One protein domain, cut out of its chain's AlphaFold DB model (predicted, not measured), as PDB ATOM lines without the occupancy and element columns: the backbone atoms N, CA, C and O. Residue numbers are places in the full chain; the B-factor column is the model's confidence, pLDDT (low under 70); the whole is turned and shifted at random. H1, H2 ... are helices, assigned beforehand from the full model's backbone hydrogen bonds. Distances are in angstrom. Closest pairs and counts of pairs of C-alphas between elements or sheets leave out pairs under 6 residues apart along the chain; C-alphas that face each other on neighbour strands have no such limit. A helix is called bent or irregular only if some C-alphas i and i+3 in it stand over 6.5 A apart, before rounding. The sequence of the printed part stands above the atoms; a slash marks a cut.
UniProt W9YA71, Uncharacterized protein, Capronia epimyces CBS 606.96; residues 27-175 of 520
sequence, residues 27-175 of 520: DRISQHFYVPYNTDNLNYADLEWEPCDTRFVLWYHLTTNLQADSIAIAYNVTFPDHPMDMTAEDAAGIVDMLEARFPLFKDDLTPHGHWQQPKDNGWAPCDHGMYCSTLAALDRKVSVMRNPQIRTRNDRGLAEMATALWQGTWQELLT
ATOM      1  N   ASP A  27     -25.818 -21.296  32.621       62.66
ATOM      2  CA  ASP A  27     -26.126 -20.178  33.520       62.66
ATOM      3  C   ASP A  27     -27.494 -19.550  33.235       62.66
ATOM      4  O   ASP A  27     -28.167 -19.095  34.151       62.66
ATOM      5  N   ARG A  28     -27.943 -19.550  31.973       69.19
ATOM      6  CA  ARG A  28     -29.275 -19.054  31.597       69.19
ATOM      7  C   ARG A  28     -30.388 -20.040  31.934       69.19
ATOM      8  O   ARG A  28     -31.510 -19.606  32.153       69.19
ATOM      9  N   ILE A  29     -30.093 -21.340  31.997       72.44
ATOM     10  CA  ILE A  29     -31.054 -22.342  32.481       72.44
ATOM     11  C   ILE A  29     -31.368 -22.070  33.951       72.44
ATOM     12  O   ILE A  29     -32.533 -22.039  34.327       72.44
ATOM     13  N   SER A  30     -30.344 -21.787  34.757       71.94
ATOM     14  CA  SER A  30     -30.499 -21.451  36.175       71.94
ATOM     15  C   SER A  30     -31.396 -20.231  36.418       71.94
ATOM     16  O   SER A  30     -32.131 -20.209  37.396       71.94
ATOM     17  N   GLN A  31     -31.417 -19.259  35.498       75.44
ATOM     18  CA  GLN A  31     -32.304 -18.084  35.571       75.44
ATOM     19  C   GLN A  31     -33.794 -18.423  35.390       75.44
ATOM     20  O   GLN A  31     -34.660 -17.564  35.519       75.44
ATOM     21  N   HIS A  32     -34.139 -19.660  35.043       77.94
ATOM     22  CA  HIS A  32     -35.536 -20.087  35.013       77.94
ATOM     23  C   HIS A  32     -36.022 -20.637  36.360       77.94
ATOM     24  O   HIS A  32     -37.219 -20.894  36.488       77.94
ATOM     25  N   PHE A  33     -35.130 -20.774  37.346       77.06
ATOM     26  CA  PHE A  33     -35.379 -21.424  38.632       77.06
ATOM     27  C   PHE A  33     -35.110 -20.482  39.815       77.06
ATOM     28  O   PHE A  33     -34.294 -20.782  40.678       77.06
ATOM     29  N   TYR A  34     -35.788 -19.334  39.833       79.75
ATOM     30  CA  TYR A  34     -35.735 -18.375  40.941       79.75
ATOM     31  C   TYR A  34     -36.804 -18.689  41.984       79.75
ATOM     32  O   TYR A  34     -37.975 -18.381  41.757       79.75
ATOM     33  N   VAL A  35     -36.410 -19.300  43.102       80.06
ATOM     34  CA  VAL A  35     -37.321 -19.687  44.187       80.06
ATOM     35  C   VAL A  35     -36.945 -18.914  45.455       80.06
ATOM     36  O   VAL A  35     -35.828 -19.099  45.940       80.06
ATOM     37  N   PRO A  36     -37.836 -18.066  46.000       81.94
ATOM     38  CA  PRO A  36     -37.582 -17.374  47.260       81.94
ATOM     39  C   PRO A  36     -37.561 -18.363  48.431       81.94
ATOM     40  O   PRO A  36     -38.190 -19.422  48.362       81.94
ATOM     41  N   TYR A  37     -36.866 -18.017  49.514       80.62
ATOM     42  CA  TYR A  37     -36.921 -18.801  50.747       80.62
ATOM     43  C   TYR A  37     -38.327 -18.794  51.342       80.62
ATOM     44  O   TYR A  37     -38.940 -17.739  51.518       80.62
ATOM     45  N   ASN A  38     -38.826 -19.969  51.722       76.94
ATOM     46  CA  ASN A  38     -40.046 -20.074  52.506       76.94
ATOM     47  C   ASN A  38     -39.734 -19.805  53.987       76.94
ATOM     48  O   ASN A  38     -39.416 -20.714  54.755       76.94
ATOM     49  N   THR A  39     -39.748 -18.534  54.391       73.19
ATOM     50  CA  THR A  39     -39.388 -18.129  55.756       73.19
ATOM     51  C   THR A  39     -40.259 -16.996  56.292       73.19
ATOM     52  O   THR A  39     -40.523 -16.012  55.608       73.19
ATOM     53  N   ASP A  40     -40.639 -17.106  57.568       74.19
ATOM     54  CA  ASP A  40     -41.334 -16.044  58.309       74.19
ATOM     55  C   ASP A  40     -40.383 -14.917  58.761       74.19
ATOM     56  O   ASP A  40     -40.811 -13.886  59.289       74.19
ATOM     57  N   ASN A  41     -39.069 -15.107  58.603       73.50
ATOM     58  CA  ASN A  41     -38.081 -14.121  59.009       73.50
ATOM     59  C   ASN A  41     -37.952 -13.027  57.947       73.50
ATOM     60  O   ASN A  41     -37.355 -13.231  56.892       73.50
ATOM     61  N   LEU A  42     -38.442 -11.829  58.271       75.12
ATOM     62  CA  LEU A  42     -38.404 -10.660  57.385       75.12
ATOM     63  C   LEU A  42     -36.994 -10.289  56.899       75.12
ATOM     64  O   LEU A  42     -36.866  -9.693  55.837       75.12
ATOM     65  N   ASN A  43     -35.934 -10.655  57.631       75.75
ATOM     66  CA  ASN A  43     -34.555 -10.402  57.192       75.75
ATOM     67  C   ASN A  43     -34.130 -11.273  55.997       75.75
ATOM     68  O   ASN A  43     -33.107 -10.992  55.376       75.75
ATOM     69  N   TYR A  44     -34.887 -12.329  55.701       73.56
ATOM     70  CA  TYR A  44     -34.601 -13.313  54.661       73.56
ATOM     71  C   TYR A  44     -35.717 -13.409  53.611       73.56
ATOM     72  O   TYR A  44     -35.633 -14.253  52.727       73.56
ATOM     73  N   ALA A  45     -36.731 -12.539  53.682       71.81
ATOM     74  CA  ALA A  45     -37.854 -12.524  52.743       71.81
ATOM     75  C   ALA A  45     -37.426 -12.215  51.295       71.81
ATOM     76  O   ALA A  45     -38.056 -12.689  50.355       71.81
ATOM     77  N   ASP A  46     -36.334 -11.462  51.132       77.56
ATOM     78  CA  ASP A  46     -35.768 -11.102  49.826       77.56
ATOM     79  C   ASP A  46     -34.669 -12.076  49.361       77.56
ATOM     80  O   ASP A  46     -34.038 -11.852  48.327       77.56
ATOM     81  N   LEU A  47     -34.375 -13.124  50.141       83.12
ATOM     82  CA  LEU A  47     -33.360 -14.106  49.779       83.12
ATOM     83  C   LEU A  47     -33.967 -15.253  48.969       83.12
ATOM     84  O   LEU A  47     -35.105 -15.679  49.176       83.12
ATOM     85  N   GLU A  48     -33.164 -15.770  48.048       87.19
ATOM     86  CA  GLU A  48     -33.547 -16.810  47.101       87.19
ATOM     87  C   GLU A  48     -32.589 -17.995  47.202       87.19
ATOM     88  O   GLU A  48     -31.407 -17.825  47.511       87.19
ATOM     89  N   TRP A  49     -33.099 -19.187  46.888       89.56
ATOM     90  CA  TRP A  49     -32.281 -20.384  46.726       89.56
ATOM     91  C   TRP A  49     -31.280 -20.192  45.593       89.56
ATOM     92  O   TRP A  49     -31.641 -19.787  44.480       89.56
ATOM     93  N   GLU A  50     -30.014 -20.522  45.843       88.75
ATOM     94  CA  GLU A  50     -28.994 -20.373  44.824       88.75
ATOM     95  C   GLU A  50     -29.224 -21.380  43.684       88.75
ATOM     96  O   GLU A  50     -29.785 -22.471  43.858       88.75
ATOM     97  N   PRO A  51     -28.717 -21.089  42.474       87.69
ATOM     98  CA  PRO A  51     -28.720 -22.044  41.373       87.69
ATOM     99  C   PRO A  51     -28.137 -23.421  41.710       87.69
ATOM    100  O   PRO A  51     -28.465 -24.409  41.058       87.69
ATOM    101  N   CYS A  52     -27.192 -23.515  42.647       88.69
ATOM    102  CA  CYS A  52     -26.647 -24.799  43.089       88.69
ATOM    103  C   CYS A  52     -27.695 -25.636  43.833       88.69
ATOM    104  O   CYS A  52     -27.850 -26.824  43.545       88.69
ATOM    105  N   ASP A  53     -28.460 -24.988  44.701       91.88
ATOM    106  CA  ASP A  53     -29.405 -25.621  45.615       91.88
ATOM    107  C   ASP A  53     -30.619 -26.136  44.852       91.88
ATOM    108  O   ASP A  53     -31.016 -27.297  44.970       91.88
ATOM    109  N   THR A  54     -31.133 -25.308  43.944       92.00
ATOM    110  CA  THR A  54     -32.207 -25.705  43.029       92.00
ATOM    111  C   THR A  54     -31.781 -26.887  42.161       92.00
ATOM    112  O   THR A  54     -32.514 -27.868  42.044       92.00
ATOM    113  N   ARG A  55     -30.556 -26.876  41.617       92.62
ATOM    114  CA  ARG A  55     -30.012 -28.014  40.856       92.62
ATOM    115  C   ARG A  55     -29.942 -29.290  41.690       92.62
ATOM    116  O   ARG A  55     -30.223 -30.356  41.141       92.62
ATOM    117  N   PHE A  56     -29.596 -29.202  42.973       95.00
ATOM    118  CA  PHE A  56     -29.579 -30.355  43.876       95.00
ATOM    119  C   PHE A  56     -30.967 -30.980  44.004       95.00
ATOM    120  O   PHE A  56     -31.139 -32.177  43.761       95.00
ATOM    121  N   VAL A  57     -31.978 -30.163  44.299       96.19
ATOM    122  CA  VAL A  57     -33.360 -30.634  44.448       96.19
ATOM    123  C   VAL A  57     -33.873 -31.262  43.157       96.19
ATOM    124  O   VAL A  57     -34.396 -32.378  43.172       96.19
ATOM    125  N   LEU A  58     -33.674 -30.586  42.023       95.25
ATOM    126  CA  LEU A  58     -34.135 -31.082  40.727       95.25
ATOM    127  C   LEU A  58     -33.422 -32.378  40.323       95.25
ATOM    128  O   LEU A  58     -34.064 -33.282  39.789       95.25
ATOM    129  N   TRP A  59     -32.123 -32.506  40.618       96.06
ATOM    130  CA  TRP A  59     -31.373 -33.740  40.395       96.06
ATOM    131  C   TRP A  59     -32.011 -34.915  41.139       96.06
ATOM    132  O   TRP A  59     -32.315 -35.948  40.532       96.06
ATOM    133  N   TYR A  60     -32.277 -34.751  42.434       97.06
ATOM    134  CA  TYR A  60     -32.897 -35.792  43.248       97.06
ATOM    135  C   TYR A  60     -34.330 -36.095  42.811       97.06
ATOM    136  O   TYR A  60     -34.679 -37.266  42.655       97.06
ATOM    137  N   HIS A  61     -35.149 -35.075  42.555       96.56
ATOM    138  CA  HIS A  61     -36.535 -35.249  42.121       96.56
ATOM    139  C   HIS A  61     -36.635 -36.053  40.812       96.56
ATOM    140  O   HIS A  61     -37.439 -36.984  40.684       96.56
ATOM    141  N   LEU A  62     -35.782 -35.720  39.841       96.12
ATOM    142  CA  LEU A  62     -35.826 -36.318  38.514       96.12
ATOM    143  C   LEU A  62     -35.201 -37.712  38.464       96.12
ATOM    144  O   LEU A  62     -35.674 -38.547  37.697       96.12
ATOM    145  N   THR A  63     -34.169 -37.996  39.263       95.94
ATOM    146  CA  THR A  63     -33.432 -39.273  39.197       95.94
ATOM    147  C   THR A  63     -33.847 -40.295  40.258       95.94
ATOM    148  O   THR A  63     -33.581 -41.490  40.099       95.94
ATOM    149  N   THR A  64     -34.554 -39.877  41.311       95.88
ATOM    150  CA  THR A  64     -34.972 -40.744  42.424       95.88
ATOM    151  C   THR A  64     -36.493 -40.771  42.609       95.88
ATOM    152  O   THR A  64     -37.229 -39.983  42.018       95.88
ATOM    153  N   ASN A  65     -36.980 -41.714  43.418       94.12
ATOM    154  CA  ASN A  65     -38.370 -41.785  43.879       94.12
ATOM    155  C   ASN A  65     -38.567 -41.128  45.260       94.12
ATOM    156  O   ASN A  65     -39.534 -41.451  45.950       94.12
ATOM    157  N   LEU A  66     -37.638 -40.274  45.699       94.81
ATOM    158  CA  LEU A  66     -37.738 -39.608  46.995       94.81
ATOM    159  C   LEU A  66     -38.850 -38.555  47.003       94.81
ATOM    160  O   LEU A  66     -39.137 -37.913  45.993       94.81
ATOM    161  N   GLN A  67     -39.463 -38.389  48.173       95.06
ATOM    162  CA  GLN A  67     -40.405 -37.306  48.449       95.06
ATOM    163  C   GLN A  67     -39.650 -36.035  48.849       95.06
ATOM    164  O   GLN A  67     -38.490 -36.119  49.258       95.06
ATOM    165  N   ALA A  68     -40.316 -34.881  48.759       95.50
ATOM    166  CA  ALA A  68     -39.726 -33.571  49.040       95.50
ATOM    167  C   ALA A  68     -39.015 -33.525  50.405       95.50
ATOM    168  O   ALA A  68     -37.857 -33.125  50.464       95.50
ATOM    169  N   ASP A  69     -39.628 -34.072  51.460       96.69
ATOM    170  CA  ASP A  69     -39.046 -34.168  52.806       96.69
ATOM    171  C   ASP A  69     -37.682 -34.875  52.805       96.69
ATOM    172  O   ASP A  69     -36.724 -34.429  53.428       96.69
ATOM    173  N   SER A  70     -37.569 -35.987  52.074       97.12
ATOM    174  CA  SER A  70     -36.323 -36.758  51.998       97.12
ATOM    175  C   SER A  70     -35.247 -36.034  51.189       97.12
ATOM    176  O   SER A  70     -34.061 -36.186  51.478       97.12
ATOM    177  N   ILE A  71     -35.651 -35.256  50.183       97.44
ATOM    178  CA  ILE A  71     -34.738 -34.431  49.386       97.44
ATOM    179  C   ILE A  71     -34.203 -33.277  50.240       97.44
ATOM    180  O   ILE A  71     -32.996 -33.059  50.255       97.44
ATOM    181  N   ALA A  72     -35.072 -32.608  50.998       96.81
ATOM    182  CA  ALA A  72     -34.704 -31.543  51.925       96.81
ATOM    183  C   ALA A  72     -33.723 -32.035  53.005       96.81
ATOM    184  O   ALA A  72     -32.686 -31.420  53.238       96.81
ATOM    185  N   ILE A  73     -33.972 -33.213  53.592       96.56
ATOM    186  CA  ILE A  73     -33.037 -33.840  54.542       96.56
ATOM    187  C   ILE A  73     -31.680 -34.118  53.879       96.56
ATOM    188  O   ILE A  73     -30.643 -33.794  54.453       96.56
ATOM    189  N   ALA A  74     -31.665 -34.699  52.673       96.19
ATOM    190  CA  ALA A  74     -30.418 -34.961  51.949       96.19
ATOM    191  C   ALA A  74     -29.661 -33.664  51.612       96.19
ATOM    192  O   ALA A  74     -28.429 -33.643  51.659       96.19
ATOM    193  N   TYR A  75     -30.381 -32.583  51.310       96.69
ATOM    194  CA  TYR A  75     -29.798 -31.265  51.081       96.69
ATOM    195  C   TYR A  75     -29.118 -30.732  52.347       96.69
ATOM    196  O   TYR A  75     -27.922 -30.455  52.309       96.69
ATOM    197  N   ASN A  76     -29.823 -30.693  53.483       96.25
ATOM    198  CA  ASN A  76     -29.289 -30.159  54.747       96.25
ATOM    199  C   ASN A  76     -28.079 -30.961  55.257       96.25
ATOM    200  O   ASN A  76     -27.163 -30.409  55.858       96.25
ATOM    201  N   VAL A  77     -28.032 -32.269  54.977       95.50
ATOM    202  CA  VAL A  77     -26.853 -33.104  55.267       95.50
ATOM    203  C   VAL A  77     -25.689 -32.802  54.318       95.50
ATOM    204  O   VAL A  77     -24.532 -32.868  54.729       95.50
ATOM    205  N   THR A  78     -25.974 -32.486  53.051       94.62
ATOM    206  CA  THR A  78     -24.942 -32.149  52.055       94.62
ATOM    207  C   THR A  78     -24.335 -30.772  52.312       94.62
ATOM    208  O   THR A  78     -23.126 -30.603  52.159       94.62
ATOM    209  N   PHE A  79     -25.159 -29.804  52.715       93.44
ATOM    210  CA  PHE A  79     -24.780 -28.405  52.904       93.44
ATOM    211  C   PHE A  79     -25.104 -27.930  54.334       93.44
ATOM    212  O   PHE A  79     -25.940 -27.047  54.507       93.44
ATOM    213  N   PRO A  80     -24.443 -28.482  55.373       92.06
ATOM    214  CA  PRO A  80     -24.752 -28.162  56.772       92.06
ATOM    215  C   PRO A  80     -24.385 -26.727  57.169       92.06
ATOM    216  O   PRO A  80     -24.880 -26.219  58.169       92.06
ATOM    217  N   ASP A  81     -23.503 -26.083  56.398       91.94
ATOM    218  CA  ASP A  81     -23.069 -24.700  56.616       91.94
ATOM    219  C   ASP A  81     -23.935 -23.682  55.847       91.94
ATOM    220  O   ASP A  81     -23.635 -22.485  55.853       91.94
ATOM    221  N   HIS A  82     -24.981 -24.134  55.142       90.94
ATOM    222  CA  HIS A  82     -25.893 -23.244  54.430       90.94
ATOM    223  C   HIS A  82     -26.659 -22.363  55.441       90.94
ATOM    224  O   HIS A  82     -27.086 -22.862  56.481       90.94
ATOM    225  N   PRO A  83     -26.855 -21.054  55.180       86.38
ATOM    226  CA  PRO A  83     -27.461 -20.138  56.155       86.38
ATOM    227  C   PRO A  83     -28.922 -20.463  56.497       86.38
ATOM    228  O   PRO A  83     -29.422 -20.001  57.520       86.38
ATOM    229  N   MET A  84     -29.597 -21.220  55.632       89.25
ATOM    230  CA  MET A  84     -30.992 -21.627  55.775       89.25
ATOM    231  C   MET A  84     -31.125 -23.133  55.567       89.25
ATOM    232  O   MET A  84     -30.610 -23.664  54.580       89.25
ATOM    233  N   ASP A  85     -31.863 -23.792  56.457       92.50
ATOM    234  CA  ASP A  85     -32.263 -25.182  56.263       92.50
ATOM    235  C   ASP A  85     -33.349 -25.258  55.191       92.50
ATOM    236  O   ASP A  85     -34.327 -24.511  55.212       92.50
ATOM    237  N   MET A  86     -33.203 -26.199  54.266       94.25
ATOM    238  CA  MET A  86     -34.224 -26.496  53.277       94.25
ATOM    239  C   MET A  86     -35.376 -27.250  53.928       94.25
ATOM    240  O   MET A  86     -35.171 -28.285  54.575       94.25
ATOM    241  N   THR A  87     -36.591 -26.750  53.731       95.00
ATOM    242  CA  THR A  87     -37.821 -27.430  54.135       95.00
ATOM    243  C   THR A  87     -38.369 -28.301  53.003       95.00
ATOM    244  O   THR A  87     -37.975 -28.199  51.838       95.00
ATOM    245  N   ALA A  88     -39.320 -29.174  53.335       94.25
ATOM    246  CA  ALA A  88     -40.072 -29.925  52.332       94.25
ATOM    247  C   ALA A  88     -40.835 -29.011  51.360       94.25
ATOM    248  O   ALA A  88     -40.946 -29.314  50.173       94.25
ATOM    249  N   GLU A  89     -41.349 -27.893  51.869       93.44
ATOM    250  CA  GLU A  89     -42.111 -26.906  51.106       93.44
ATOM    251  C   GLU A  89     -41.211 -26.167  50.112       93.44
ATOM    252  O   GLU A  89     -41.601 -26.002  48.959       93.44
ATOM    253  N   ASP A  90     -39.977 -25.831  50.508       92.62
ATOM    254  CA  ASP A  90     -38.963 -25.285  49.597       92.62
ATOM    255  C   ASP A  90     -38.662 -26.259  48.454       92.62
ATOM    256  O   ASP A  90     -38.723 -25.902  47.274       92.62
ATOM    257  N   ALA A  91     -38.383 -27.524  48.791       94.75
ATOM    258  CA  ALA A  91     -38.079 -28.551  47.803       94.75
ATOM    259  C   ALA A  91     -39.259 -28.787  46.841       94.75
ATOM    260  O   ALA A  91     -39.053 -28.938  45.635       94.75
ATOM    261  N   ALA A  92     -40.496 -28.784  47.348       94.31
ATOM    262  CA  ALA A  92     -41.700 -28.872  46.529       94.31
ATOM    263  C   ALA A  92     -41.871 -27.639  45.627       94.31
ATOM    264  O   ALA A  92     -42.106 -27.796  44.431       94.31
ATOM    265  N   GLY A  93     -41.659 -26.429  46.152       91.75
ATOM    266  CA  GLY A  93     -41.728 -25.186  45.383       91.75
ATOM    267  C   GLY A  93     -40.721 -25.139  44.229       91.75
ATOM    268  O   GLY A  93     -41.059 -24.713  43.122       91.75
ATOM    269  N   ILE A  94     -39.505 -25.657  44.442       93.25
ATOM    270  CA  ILE A  94     -38.491 -25.808  43.385       93.25
ATOM    271  C   ILE A  94     -38.974 -26.765  42.283       93.25
ATOM    272  O   ILE A  94     -38.809 -26.482  41.092       93.25
ATOM    273  N   VAL A  95     -39.592 -27.888  42.654       93.31
ATOM    274  CA  VAL A  95     -40.147 -28.859  41.697       93.31
ATOM    275  C   VAL A  95     -41.326 -28.269  40.920       93.31
ATOM    276  O   VAL A  95     -41.356 -28.368  39.691       93.31
ATOM    277  N   ASP A  96     -42.251 -27.595  41.596       92.00
ATOM    278  CA  ASP A  96     -43.399 -26.936  40.964       92.00
ATOM    279  C   ASP A  96     -42.938 -25.885  39.947       92.00
ATOM    280  O   ASP A  96     -43.498 -25.752  38.851       92.00
ATOM    281  N   MET A  97     -41.856 -25.170  40.267       89.56
ATOM    282  CA  MET A  97     -41.239 -24.226  39.346       89.56
ATOM    283  C   MET A  97     -40.691 -24.910  38.095       89.56
ATOM    284  O   MET A  97     -40.882 -24.388  36.993       89.56
ATOM    285  N   LEU A  98     -40.053 -26.078  38.234       89.75
ATOM    286  CA  LEU A  98     -39.608 -26.867  37.086       89.75
ATOM    287  C   LEU A  98     -40.777 -27.244  36.188       89.75
ATOM    288  O   LEU A  98     -40.715 -26.988  34.985       89.75
ATOM    289  N   GLU A  99     -41.842 -27.812  36.742       89.19
ATOM    290  CA  GLU A  99     -42.989 -28.244  35.944       89.19
ATOM    291  C   GLU A  99     -43.662 -27.067  35.221       89.19
ATOM    292  O   GLU A  99     -44.061 -27.187  34.057       89.19
ATOM    293  N   ALA A 100     -43.730 -25.902  35.872       87.25
ATOM    294  CA  ALA A 100     -44.300 -24.690  35.296       87.25
ATOM    295  C   ALA A 100     -43.409 -24.053  34.212       87.25
ATOM    296  O   ALA A 100     -43.920 -23.554  33.204       87.25
ATOM    297  N   ARG A 101     -42.084 -24.034  34.411       85.88
ATOM    298  CA  ARG A 101     -41.136 -23.294  33.561       85.88
ATOM    299  C   ARG A 101     -40.528 -24.138  32.452       85.88
ATOM    300  O   ARG A 101     -40.290 -23.594  31.377       85.88
ATOM    301  N   PHE A 102     -40.318 -25.437  32.657       86.94
ATOM    302  CA  PHE A 102     -39.673 -26.312  31.674       86.94
ATOM    303  C   PHE A 102     -40.307 -26.234  30.274       86.94
ATOM    304  O   PHE A 102     -39.565 -26.057  29.305       86.94
ATOM    305  N   PRO A 103     -41.649 -26.248  30.108       87.38
ATOM    306  CA  PRO A 103     -42.266 -26.122  28.786       87.38
ATOM    307  C   PRO A 103     -41.953 -24.807  28.060       87.38
ATOM    308  O   PRO A 103     -42.127 -24.739  26.846       87.38
ATOM    309  N   LEU A 104     -41.533 -23.765  28.784       82.69
ATOM    310  CA  LEU A 104     -41.277 -22.435  28.232       82.69
ATOM    311  C   LEU A 104     -39.903 -22.325  27.576       82.69
ATOM    312  O   LEU A 104     -39.769 -21.588  26.606       82.69
ATOM    313  N   PHE A 105     -38.902 -23.035  28.099       81.12
ATOM    314  CA  PHE A 105     -37.515 -22.923  27.635       81.12
ATOM    315  C   PHE A 105     -36.949 -24.230  27.065       81.12
ATOM    316  O   PHE A 105     -35.859 -24.224  26.496       81.12
ATOM    317  N   LYS A 106     -37.680 -25.351  27.162       83.19
ATOM    318  CA  LYS A 106     -37.271 -26.662  26.631       83.19
ATOM    319  C   LYS A 106     -36.767 -26.595  25.187       83.19
ATOM    320  O   LYS A 106     -35.744 -27.192  24.868       83.19
ATOM    321  N   ASP A 107     -37.474 -25.876  24.317       79.19
ATOM    322  CA  ASP A 107     -37.158 -25.804  22.881       79.19
ATOM    323  C   ASP A 107     -35.944 -24.910  22.554       79.19
ATOM    324  O   ASP A 107     -35.494 -24.875  21.394       79.19
ATOM    325  N   ASP A 108     -35.434 -24.202  23.567       74.69
ATOM    326  CA  ASP A 108     -34.271 -23.313  23.522       74.69
ATOM    327  C   ASP A 108     -33.030 -23.934  24.196       74.69
ATOM    328  O   ASP A 108     -31.923 -23.385  24.106       74.69
ATOM    329  N   LEU A 109     -33.182 -25.112  24.817       72.06
ATOM    330  CA  LEU A 109     -32.070 -25.909  25.328       72.06
ATOM    331  C   LEU A 109     -31.221 -26.402  24.156       72.06
ATOM    332  O   LEU A 109     -31.692 -27.070  23.232       72.06
ATOM    333  N   THR A 110     -29.939 -26.041  24.165       64.38
ATOM    334  CA  THR A 110     -29.025 -26.524  23.130       64.38
ATOM    335  C   THR A 110     -28.615 -27.973  23.388       64.38
ATOM    336  O   THR A 110     -28.497 -28.362  24.546       64.38
ATOM    337  N   PRO A 111     -28.244 -28.742  22.344       58.00
ATOM    338  CA  PRO A 111     -27.698 -30.098  22.495       58.00
ATOM    339  C   PRO A 111     -26.435 -30.210  23.375       58.00
ATOM    340  O   PRO A 111     -25.972 -31.313  23.647       58.00
ATOM    341  N   HIS A 112     -25.839 -29.083  23.781       56.47
ATOM    342  CA  HIS A 112     -24.658 -29.004  24.645       56.47
ATOM    343  C   HIS A 112     -24.830 -27.991  25.792       56.47
ATOM    344  O   HIS A 112     -23.850 -27.617  26.426       56.47
ATOM    345  N   GLY A 113     -26.058 -27.530  26.050       63.50
ATOM    346  CA  GLY A 113     -26.382 -26.585  27.125       63.50
ATOM    347  C   GLY A 113     -26.634 -27.268  28.464       63.50
ATOM    348  O   GLY A 113     -27.033 -26.609  29.414       63.50
ATOM    349  N   HIS A 114     -26.428 -28.581  28.524       80.12
ATOM    350  CA  HIS A 114     -26.707 -29.395  29.689       80.12
ATOM    351  C   HIS A 114     -25.801 -29.036  30.871       80.12
ATOM    352  O   HIS A 114     -24.604 -28.778  30.707       80.12
ATOM    353  N   TRP A 115     -26.349 -29.116  32.078       87.25
ATOM    354  CA  TRP A 115     -25.550 -29.231  33.286       87.25
ATOM    355  C   TRP A 115     -24.730 -30.521  33.248       87.25
ATOM    356  O   TRP A 115     -25.157 -31.553  32.720       87.25
ATOM    357  N   GLN A 116     -23.529 -30.472  33.815       87.00
ATOM    358  CA  GLN A 116     -22.744 -31.684  33.999       87.00
ATOM    359  C   GLN A 116     -23.425 -32.578  35.035       87.00
ATOM    360  O   GLN A 116     -24.002 -32.082  36.004       87.00
ATOM    361  N   GLN A 117     -23.353 -33.895  34.833       89.19
ATOM    362  CA  GLN A 117     -23.782 -34.845  35.852       89.19
ATOM    363  C   GLN A 117     -22.984 -34.580  37.140       89.19
ATOM    364  O   GLN A 117     -21.748 -34.585  37.082       89.19
ATOM    365  N   PRO A 118     -23.650 -34.358  38.284       89.56
ATOM    366  CA  PRO A 118     -22.958 -34.092  39.532       89.56
ATOM    367  C   PRO A 118     -22.185 -35.340  39.976       89.56
ATOM    368  O   PRO A 118     -22.719 -36.452  40.005       89.56
ATOM    369  N   LYS A 119     -20.901 -35.157  40.291       87.69
ATOM    370  CA  LYS A 119     -19.994 -36.222  40.764       87.69
ATOM    371  C   LYS A 119     -19.459 -35.961  42.170       87.69
ATOM    372  O   LYS A 119     -18.818 -36.840  42.751       87.69
ATOM    373  N   ASP A 120     -19.726 -34.781  42.710       87.81
ATOM    374  CA  ASP A 120     -19.245 -34.353  44.018       87.81
ATOM    375  C   ASP A 120     -19.941 -35.120  45.142       87.81
ATOM    376  O   ASP A 120     -21.037 -35.661  44.961       87.81
ATOM    377  N   ASN A 121     -19.274 -35.237  46.291       88.44
ATOM    378  CA  ASN A 121     -19.825 -35.910  47.471       88.44
ATOM    379  C   ASN A 121     -21.116 -35.223  47.936       88.44
ATOM    380  O   ASN A 121     -21.210 -34.001  47.914       88.44
ATOM    381  N   GLY A 122     -22.105 -36.026  48.327       90.44
ATOM    382  CA  GLY A 122     -23.427 -35.574  48.764       90.44
ATOM    383  C   GLY A 122     -24.483 -35.556  47.655       90.44
ATOM    384  O   GLY A 122     -25.667 -35.540  47.952       90.44
ATOM    385  N   TRP A 123     -24.107 -35.648  46.376       93.44
ATOM    386  CA  TRP A 123     -25.075 -35.642  45.266       93.44
ATOM    387  C   TRP A 123     -25.627 -37.023  44.896       93.44
ATOM    388  O   TRP A 123     -26.581 -37.133  44.118       93.44
ATOM    389  N   ALA A 124     -25.010 -38.094  45.397       93.44
ATOM    390  CA  ALA A 124     -25.483 -39.452  45.176       93.44
ATOM    391  C   ALA A 124     -26.274 -39.935  46.402       93.44
ATOM    392  O   ALA A 124     -25.815 -39.752  47.529       93.44
ATOM    393  N   PRO A 125     -27.403 -40.654  46.239       93.06
ATOM    394  CA  PRO A 125     -28.183 -41.117  47.389       93.06
ATOM    395  C   PRO A 125     -27.391 -41.992  48.373       93.06
ATOM    396  O   PRO A 125     -27.648 -41.968  49.574       93.06
ATOM    397  N   CYS A 126     -26.399 -42.737  47.882       94.56
ATOM    398  CA  CYS A 126     -25.524 -43.548  48.726       94.56
ATOM    399  C   CYS A 126     -24.619 -42.733  49.654       94.56
ATOM    400  O   CYS A 126     -24.200 -43.268  50.676       94.56
ATOM    401  N   ASP A 127     -24.358 -41.460  49.347       93.12
ATOM    402  CA  ASP A 127     -23.612 -40.559  50.234       93.12
ATOM    403  C   ASP A 127     -24.415 -40.257  51.519       93.12
ATOM    404  O   ASP A 127     -23.843 -39.915  52.547       93.12
ATOM    405  N   HIS A 128     -25.732 -40.493  51.481       92.25
ATOM    406  CA  HIS A 128     -26.684 -40.325  52.587       92.25
ATOM    407  C   HIS A 128     -27.151 -41.657  53.184       92.25
ATOM    408  O   HIS A 128     -28.191 -41.732  53.835       92.25
ATOM    409  N   GLY A 129     -26.445 -42.753  52.895       89.44
ATOM    410  CA  GLY A 129     -26.826 -44.094  53.349       89.44
ATOM    411  C   GLY A 129     -28.058 -44.683  52.648       89.44
ATOM    412  O   GLY A 129     -28.569 -45.718  53.079       89.44
ATOM    413  N   MET A 130     -28.538 -44.071  51.560       93.31
ATOM    414  CA  MET A 130     -29.648 -44.608  50.771       93.31
ATOM    415  C   MET A 130     -29.169 -45.596  49.700       93.31
ATOM    416  O   MET A 130     -28.062 -45.518  49.167       93.31
ATOM    417  N   TYR A 131     -30.047 -46.525  49.324       91.88
ATOM    418  CA  TYR A 131     -29.736 -47.566  48.349       91.88
ATOM    419  C   TYR A 131     -29.765 -47.043  46.906       91.88
ATOM    420  O   TYR A 131     -30.809 -47.022  46.246       91.88
ATOM    421  N   CYS A 132     -28.601 -46.658  46.377       93.88
ATOM    422  CA  CYS A 132     -28.427 -46.416  44.941       93.88
ATOM    423  C   CYS A 132     -28.635 -47.714  44.130       93.88
ATOM    424  O   CYS A 132     -28.749 -48.803  44.697       93.88
ATOM    425  N   SER A 133     -28.690 -47.620  42.799       90.50
ATOM    426  CA  SER A 133     -28.949 -48.772  41.920       90.50
ATOM    427  C   SER A 133     -27.926 -49.901  42.109       90.50
ATOM    428  O   SER A 133     -28.300 -51.071  42.184       90.50
ATOM    429  N   THR A 134     -26.650 -49.549  42.274       90.62
ATOM    430  CA  THR A 134     -25.562 -50.503  42.514       90.62
ATOM    431  C   THR A 134     -25.675 -51.168  43.887       90.62
ATOM    432  O   THR A 134     -25.717 -52.392  43.957       90.62
ATOM    433  N   LEU A 135     -25.788 -50.396  44.977       91.94
ATOM    434  CA  LEU A 135     -25.915 -50.948  46.336       91.94
ATOM    435  C   LEU A 135     -27.165 -51.814  46.495       91.94
ATOM    436  O   LEU A 135     -27.114 -52.863  47.128       91.94
ATOM    437  N   ALA A 136     -28.282 -51.399  45.895       92.19
ATOM    438  CA  ALA A 136     -29.519 -52.169  45.894       92.19
ATOM    439  C   ALA A 136     -29.326 -53.553  45.256       92.19
ATOM    440  O   ALA A 136     -29.839 -54.546  45.773       92.19
ATOM    441  N   ALA A 137     -28.552 -53.631  44.169       89.00
ATOM    442  CA  ALA A 137     -28.224 -54.894  43.519       89.00
ATOM    443  C   ALA A 137     -27.303 -55.778  44.378       89.00
ATOM    444  O   ALA A 137     -27.526 -56.988  44.434       89.00
ATOM    445  N   LEU A 138     -26.311 -55.191  45.060       89.94
ATOM    446  CA  LEU A 138     -25.393 -55.931  45.936       89.94
ATOM    447  C   LEU A 138     -26.114 -56.507  47.164       89.94
ATOM    448  O   LEU A 138     -26.039 -57.707  47.424       89.94
ATOM    449  N   ASP A 139     -26.897 -55.677  47.853       90.00
ATOM    450  CA  ASP A 139     -27.568 -56.036  49.109       90.00
ATOM    451  C   ASP A 139     -28.951 -56.676  48.905       90.00
ATOM    452  O   ASP A 139     -29.645 -56.986  49.875       90.00
ATOM    453  N   ARG A 140     -29.385 -56.865  47.648       88.31
ATOM    454  CA  ARG A 140     -30.729 -57.352  47.271       88.31
ATOM    455  C   ARG A 140     -31.864 -56.529  47.895       88.31
ATOM    456  O   ARG A 140     -32.870 -57.074  48.349       88.31
ATOM    457  N   LYS A 141     -31.700 -55.208  47.911       92.12
ATOM    458  CA  LYS A 141     -32.675 -54.241  48.433       92.12
ATOM    459  C   LYS A 141     -33.315 -53.432  47.310       92.12
ATOM    460  O   LYS A 141     -32.940 -53.541  46.146       92.12
ATOM    461  N   VAL A 142     -34.322 -52.636  47.659       90.25
ATOM    462  CA  VAL A 142     -34.981 -51.727  46.716       90.25
ATOM    463  C   VAL A 142     -34.121 -50.479  46.544       90.25
ATOM    464  O   VAL A 142     -33.657 -49.907  47.529       90.25
ATOM    465  N   SER A 143     -33.909 -50.059  45.295       93.25
ATOM    466  CA  SER A 143     -33.209 -48.808  45.016       93.25
ATOM    467  C   SER A 143     -34.143 -47.609  45.134       93.25
ATOM    468  O   SER A 143     -35.290 -47.668  44.692       93.25
ATOM    469  N   VAL A 144     -33.622 -46.500  45.663       94.88
ATOM    470  CA  VAL A 144     -34.302 -45.198  45.607       94.88
ATOM    471  C   VAL A 144     -34.206 -44.553  44.223       94.88
ATOM    472  O   VAL A 144     -35.001 -43.670  43.912       94.88
ATOM    473  N   MET A 145     -33.269 -44.997  43.376       94.88
ATOM    474  CA  MET A 145     -33.158 -44.527  41.995       94.88
ATOM    475  C   MET A 145     -34.389 -44.945  41.188       94.88
ATOM    476  O   MET A 145     -34.965 -46.017  41.401       94.88
ATOM    477  N   ARG A 146     -34.773 -44.122  40.213       94.25
ATOM    478  CA  ARG A 146     -35.819 -44.489  39.257       94.25
ATOM    479  C   ARG A 146     -35.389 -45.660  38.379       94.25
ATOM    480  O   ARG A 146     -34.214 -45.997  38.253       94.25
ATOM    481  N   ASN A 147     -36.379 -46.301  37.764       89.75
ATOM    482  CA  ASN A 147     -36.128 -47.435  36.887       89.75
ATOM    483  C   ASN A 147     -35.560 -46.951  35.535       89.75
ATOM    484  O   ASN A 147     -36.181 -46.097  34.893       89.75
ATOM    485  N   PRO A 148     -34.440 -47.519  35.044       89.12
ATOM    486  CA  PRO A 148     -33.937 -47.209  33.703       89.12
ATOM    487  C   PRO A 148     -34.918 -47.614  32.595       89.12
ATOM    488  O   PRO A 148     -34.923 -47.024  31.517       89.12
ATOM    489  N   GLN A 149     -35.788 -48.593  32.851       89.19
ATOM    490  CA  GLN A 149     -36.883 -48.950  31.957       89.19
ATOM    491  C   GLN A 149     -38.082 -48.032  32.211       89.19
ATOM    492  O   GLN A 149     -38.809 -48.195  33.190       89.19
ATOM    493  N   ILE A 150     -38.313 -47.096  31.291       86.19
ATOM    494  CA  ILE A 150     -39.459 -46.180  31.319       86.19
ATOM    495  C   ILE A 150     -40.747 -46.975  31.075       86.19
ATOM    496  O   ILE A 150     -40.982 -47.467  29.968       86.19
ATOM    497  N   ARG A 151     -41.595 -47.102  32.103       84.12
ATOM    498  CA  ARG A 151     -42.853 -47.871  32.030       84.12
ATOM    499  C   ARG A 151     -44.087 -46.988  31.941       84.12
ATOM    500  O   ARG A 151     -45.053 -47.371  31.285       84.12
ATOM    501  N   THR A 152     -44.066 -45.820  32.576       86.44
ATOM    502  CA  THR A 152     -45.225 -44.924  32.628       86.44
ATOM    503  C   THR A 152     -45.025 -43.675  31.770       86.44
ATOM    504  O   THR A 152     -43.909 -43.304  31.403       86.44
ATOM    505  N   ARG A 153     -46.133 -42.997  31.437       84.50
ATOM    506  CA  ARG A 153     -46.083 -41.682  30.779       84.50
ATOM    507  C   ARG A 153     -45.389 -40.642  31.662       84.50
ATOM    508  O   ARG A 153     -44.692 -39.791  31.123       84.50
ATOM    509  N   ASN A 154     -45.570 -40.740  32.980       87.44
ATOM    510  CA  ASN A 154     -44.934 -39.844  33.937       87.44
ATOM    511  C   ASN A 154     -43.409 -40.015  33.929       87.44
ATOM    512  O   ASN A 154     -42.687 -39.051  33.709       87.44
ATOM    513  N   ASP A 155     -42.926 -41.260  34.017       88.31
ATOM    514  CA  ASP A 155     -41.486 -41.561  33.952       88.31
ATOM    515  C   ASP A 155     -40.853 -41.060  32.652       88.31
ATOM    516  O   ASP A 155     -39.701 -40.641  32.638       88.31
ATOM    517  N   ARG A 156     -41.610 -41.081  31.546       91.00
ATOM    518  CA  ARG A 156     -41.140 -40.543  30.266       91.00
ATOM    519  C   ARG A 156     -40.951 -39.029  30.323       91.00
ATOM    520  O   ARG A 156     -39.960 -38.546  29.788       91.00
ATOM    521  N   GLY A 157     -41.882 -38.308  30.947       91.25
ATOM    522  CA  GLY A 157     -41.772 -36.860  31.135       91.25
ATOM    523  C   GLY A 157     -40.582 -36.491  32.018       91.25
ATOM    524  O   GLY A 157     -39.802 -35.616  31.660       91.25
ATOM    525  N   LEU A 158     -40.383 -37.221  33.118       93.56
ATOM    526  CA  LEU A 158     -39.240 -37.023  34.014       93.56
ATOM    527  C   LEU A 158     -37.908 -37.322  33.317       93.56
ATOM    528  O   LEU A 158     -36.983 -36.523  33.400       93.56
ATOM    529  N   ALA A 159     -37.820 -38.427  32.571       93.00
ATOM    530  CA  ALA A 159     -36.622 -38.766  31.807       93.00
ATOM    531  C   ALA A 159     -36.315 -37.725  30.716       93.00
ATOM    532  O   ALA A 159     -35.152 -37.395  30.488       93.00
ATOM    533  N   GLU A 160     -37.342 -37.186  30.056       91.44
ATOM    534  CA  GLU A 160     -37.195 -36.101  29.083       91.44
ATOM    535  C   GLU A 160     -36.665 -34.821  29.743       91.44
ATOM    536  O   GLU A 160     -35.716 -34.235  29.234       91.44
ATOM    537  N   MET A 161     -37.209 -34.423  30.896       92.12
ATOM    538  CA  MET A 161     -36.704 -33.276  31.660       92.12
ATOM    539  C   MET A 161     -35.259 -33.490  32.116       92.12
ATOM    540  O   MET A 161     -34.410 -32.629  31.895       92.12
ATOM    541  N   ALA A 162     -34.954 -34.659  32.679       93.19
ATOM    542  CA  ALA A 162     -33.618 -35.001  33.154       93.19
ATOM    543  C   ALA A 162     -32.580 -34.962  32.024       93.19
ATOM    544  O   ALA A 162     -31.536 -34.339  32.164       93.19
ATOM    545  N   THR A 163     -32.876 -35.589  30.884       91.31
ATOM    546  CA  THR A 163     -31.944 -35.641  29.742       91.31
ATOM    547  C   THR A 163     -31.859 -34.328  28.965       91.31
ATOM    548  O   THR A 163     -30.882 -34.109  28.257       91.31
ATOM    549  N   ALA A 164     -32.849 -33.443  29.100       88.38
ATOM    550  CA  ALA A 164     -32.784 -32.088  28.560       88.38
ATOM    551  C   ALA A 164     -31.969 -31.135  29.450       88.38
ATOM    552  O   ALA A 164     -31.399 -30.170  28.947       88.38
ATOM    553  N   LEU A 165     -31.919 -31.383  30.760       89.31
ATOM    554  CA  LEU A 165     -31.225 -30.528  31.724       89.31
ATOM    555  C   LEU A 165     -29.800 -31.006  32.037       89.31
ATOM    556  O   LEU A 165     -28.918 -30.166  32.188       89.31
ATOM    557  N   TRP A 166     -29.539 -32.317  32.083       91.00
ATOM    558  CA  TRP A 166     -28.222 -32.892  32.393       91.00
ATOM    559  C   TRP A 166     -27.624 -33.678  31.234       91.00
ATOM    560  O   TRP A 166     -28.313 -34.296  30.425       91.00
ATOM    561  N   GLN A 167     -26.294 -33.682  31.183       89.62
ATOM    562  CA  GLN A 167     -25.542 -34.422  30.189       89.62
ATOM    563  C   GLN A 167     -25.592 -35.923  30.489       89.62
ATOM    564  O   GLN A 167     -25.117 -36.365  31.532       89.62
ATOM    565  N   GLY A 168     -26.087 -36.699  29.526       89.56
ATOM    566  CA  GLY A 168     -26.059 -38.159  29.555       89.56
ATOM    567  C   GLY A 168     -27.363 -38.771  29.061       89.56
ATOM    568  O   GLY A 168     -28.377 -38.096  28.886       89.56
ATOM    569  N   THR A 169     -27.347 -40.076  28.816       92.44
ATOM    570  CA  THR A 169     -28.578 -40.837  28.576       92.44
ATOM    571  C   THR A 169     -29.335 -41.066  29.885       92.44
ATOM    572  O   THR A 169     -28.744 -41.062  30.960       92.44
ATOM    573  N   TRP A 170     -30.642 -41.348  29.814       93.69
ATOM    574  CA  TRP A 170     -31.439 -41.669  31.009       93.69
ATOM    575  C   TRP A 170     -30.796 -42.761  31.880       93.69
ATOM    576  O   TRP A 170     -30.773 -42.663  33.101       93.69
ATOM    577  N   GLN A 171     -30.211 -43.780  31.251       93.56
ATOM    578  CA  GLN A 171     -29.527 -44.853  31.963       93.56
ATOM    579  C   GLN A 171     -28.225 -44.384  32.634       93.56
ATOM    580  O   GLN A 171     -27.938 -44.800  33.756       93.56
ATOM    581  N   GLU A 172     -27.452 -43.516  31.979       93.19
ATOM    582  CA  GLU A 172     -26.231 -42.931  32.549       93.19
ATOM    583  C   GLU A 172     -26.547 -42.037  33.753       93.19
ATOM    584  O   GLU A 172     -25.880 -42.150  34.781       93.19
ATOM    585  N   LEU A 173     -27.608 -41.225  33.673       93.94
ATOM    586  CA  LEU A 173     -28.035 -40.354  34.774       93.94
ATOM    587  C   LEU A 173     -28.463 -41.148  36.019       93.94
ATOM    588  O   LEU A 173     -28.239 -40.702  37.141       93.94
ATOM    589  N   LEU A 174     -29.040 -42.339  35.836       94.19
ATOM    590  CA  LEU A 174     -29.450 -43.229  36.930       94.19
ATOM    591  C   LEU A 174     -28.331 -44.139  37.460       94.19
ATOM    592  O   LEU A 174     -28.530 -44.891  38.425       94.19
ATOM    593  N   THR A 175     -27.168 -44.124  36.816       91.25
ATOM    594  CA  THR A 175     -26.025 -44.923  37.248       91.25
ATOM    595  C   THR A 175     -25.331 -44.212  38.400       91.25
ATOM    596  O   THR A 175     -25.000 -43.032  38.307       91.25
TER     597      THR A 175
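AT A GLANCE: This is residues 27 to 175 of the 520 residues of an uncharacterized protein of Capronia epimyces CBS 606.96 (UniProt W9YA71). Helix H2 runs through the middle, with H3 packed on one side of it and H7 on the opposite side, while the long helix H4 crosses H2 almost at right angles and reaches from H3 to beside H7. The long link of residues 109 to 124 passes back over the side of H2 away from H4, and the small helices H5 and H6 lead out to one end, far from the loop of residues 31 to 50. The printed part has 149 residues with eight named helices, H1 to H8 in chain order, and no named strand; its class is all helix. It is compact, with a radius of gyration of the C-alphas of 15.4 A and spans of 48 by 36 by 26 A.

IN THESE COORDINATES: H1 is residues 27 to 30, beginning at C-alpha 27 at (-26.126, -20.178, 33.520). H2, residues 51 to 63, is 18.0 A long from first to last C-alpha, and H3, residues 68 to 78, is 15.2 A. H4, residues 88 to 108, is the longest at 30.1 A, from C-alpha 88 at (-40.072, -29.925, 52.332); it has a kink of 55 degrees near residue 102 and is irregular, with C-alphas 104 and 107 7.5 A apart. H5 is residues 125 to 128, and H6, residues 133 to 139, is 10.3 A long. H7, residues 153 to 165, is 18.6 A long, and H8, residues 170 to 173, ends at C-alpha 173 at (-28.035, -40.354, 34.774).

HOW THE PARTS SIT: H2 and H3 are the hub helices, touching three others each. They touch each other at a steep tilt of 52 degrees, opposite ways, the closest C-alphas being those of Val 57 and Ile 71, 6.4 A apart. H4 touches H2 with residues 91 to 98 alone, about perpendicular at 88 degrees, closest at the C-alphas of Val 57 and Ala 91, 6.2 A. H4 also touches H3, with residues 88 to 92 alone, about perpendicular at 84 degrees, closest at the C-alphas of Asp 69 and Ala 88, 4.4 A. Residues 59 to 63 of H2 touch residues 158 to 162 of H7, opposite ways at a tilt of 35.2 degrees, only just steep; the closest C-alphas are those of Leu 62 and Leu 158, 5.7 A. H8 touches H7, closest at the C-alphas of Ala 159 and Trp 170, 6.0 A. H5 and H3 only just touch, with 3 pairs of C-alphas within 8 A, the closest those of Ala 74 and His 128, 6.6 A. H6 is close to H5 but not clearly touching, at 7.8 A between the C-alphas of Cys 126 and Leu 135. H1 and H4 are near each other, while H3 and H7 are apart. Every O i to N i+4 pair is within hydrogen-bond range in H2, H3, H6 and H7, against 12 of 17 in H4; H1, H5 and H8 are too short for such a pair.

THE WHOLE: The two C-alphas farthest apart are those of Leu 42 and Leu 138, at 48.5 A. The printed part has no cut. The links H1 to H2, H4 to H5 and H6 to H7 are long. The mean pLDDT of the printed part is 88.1, and the residues under 70 are 27 to 28 and 110 to 113.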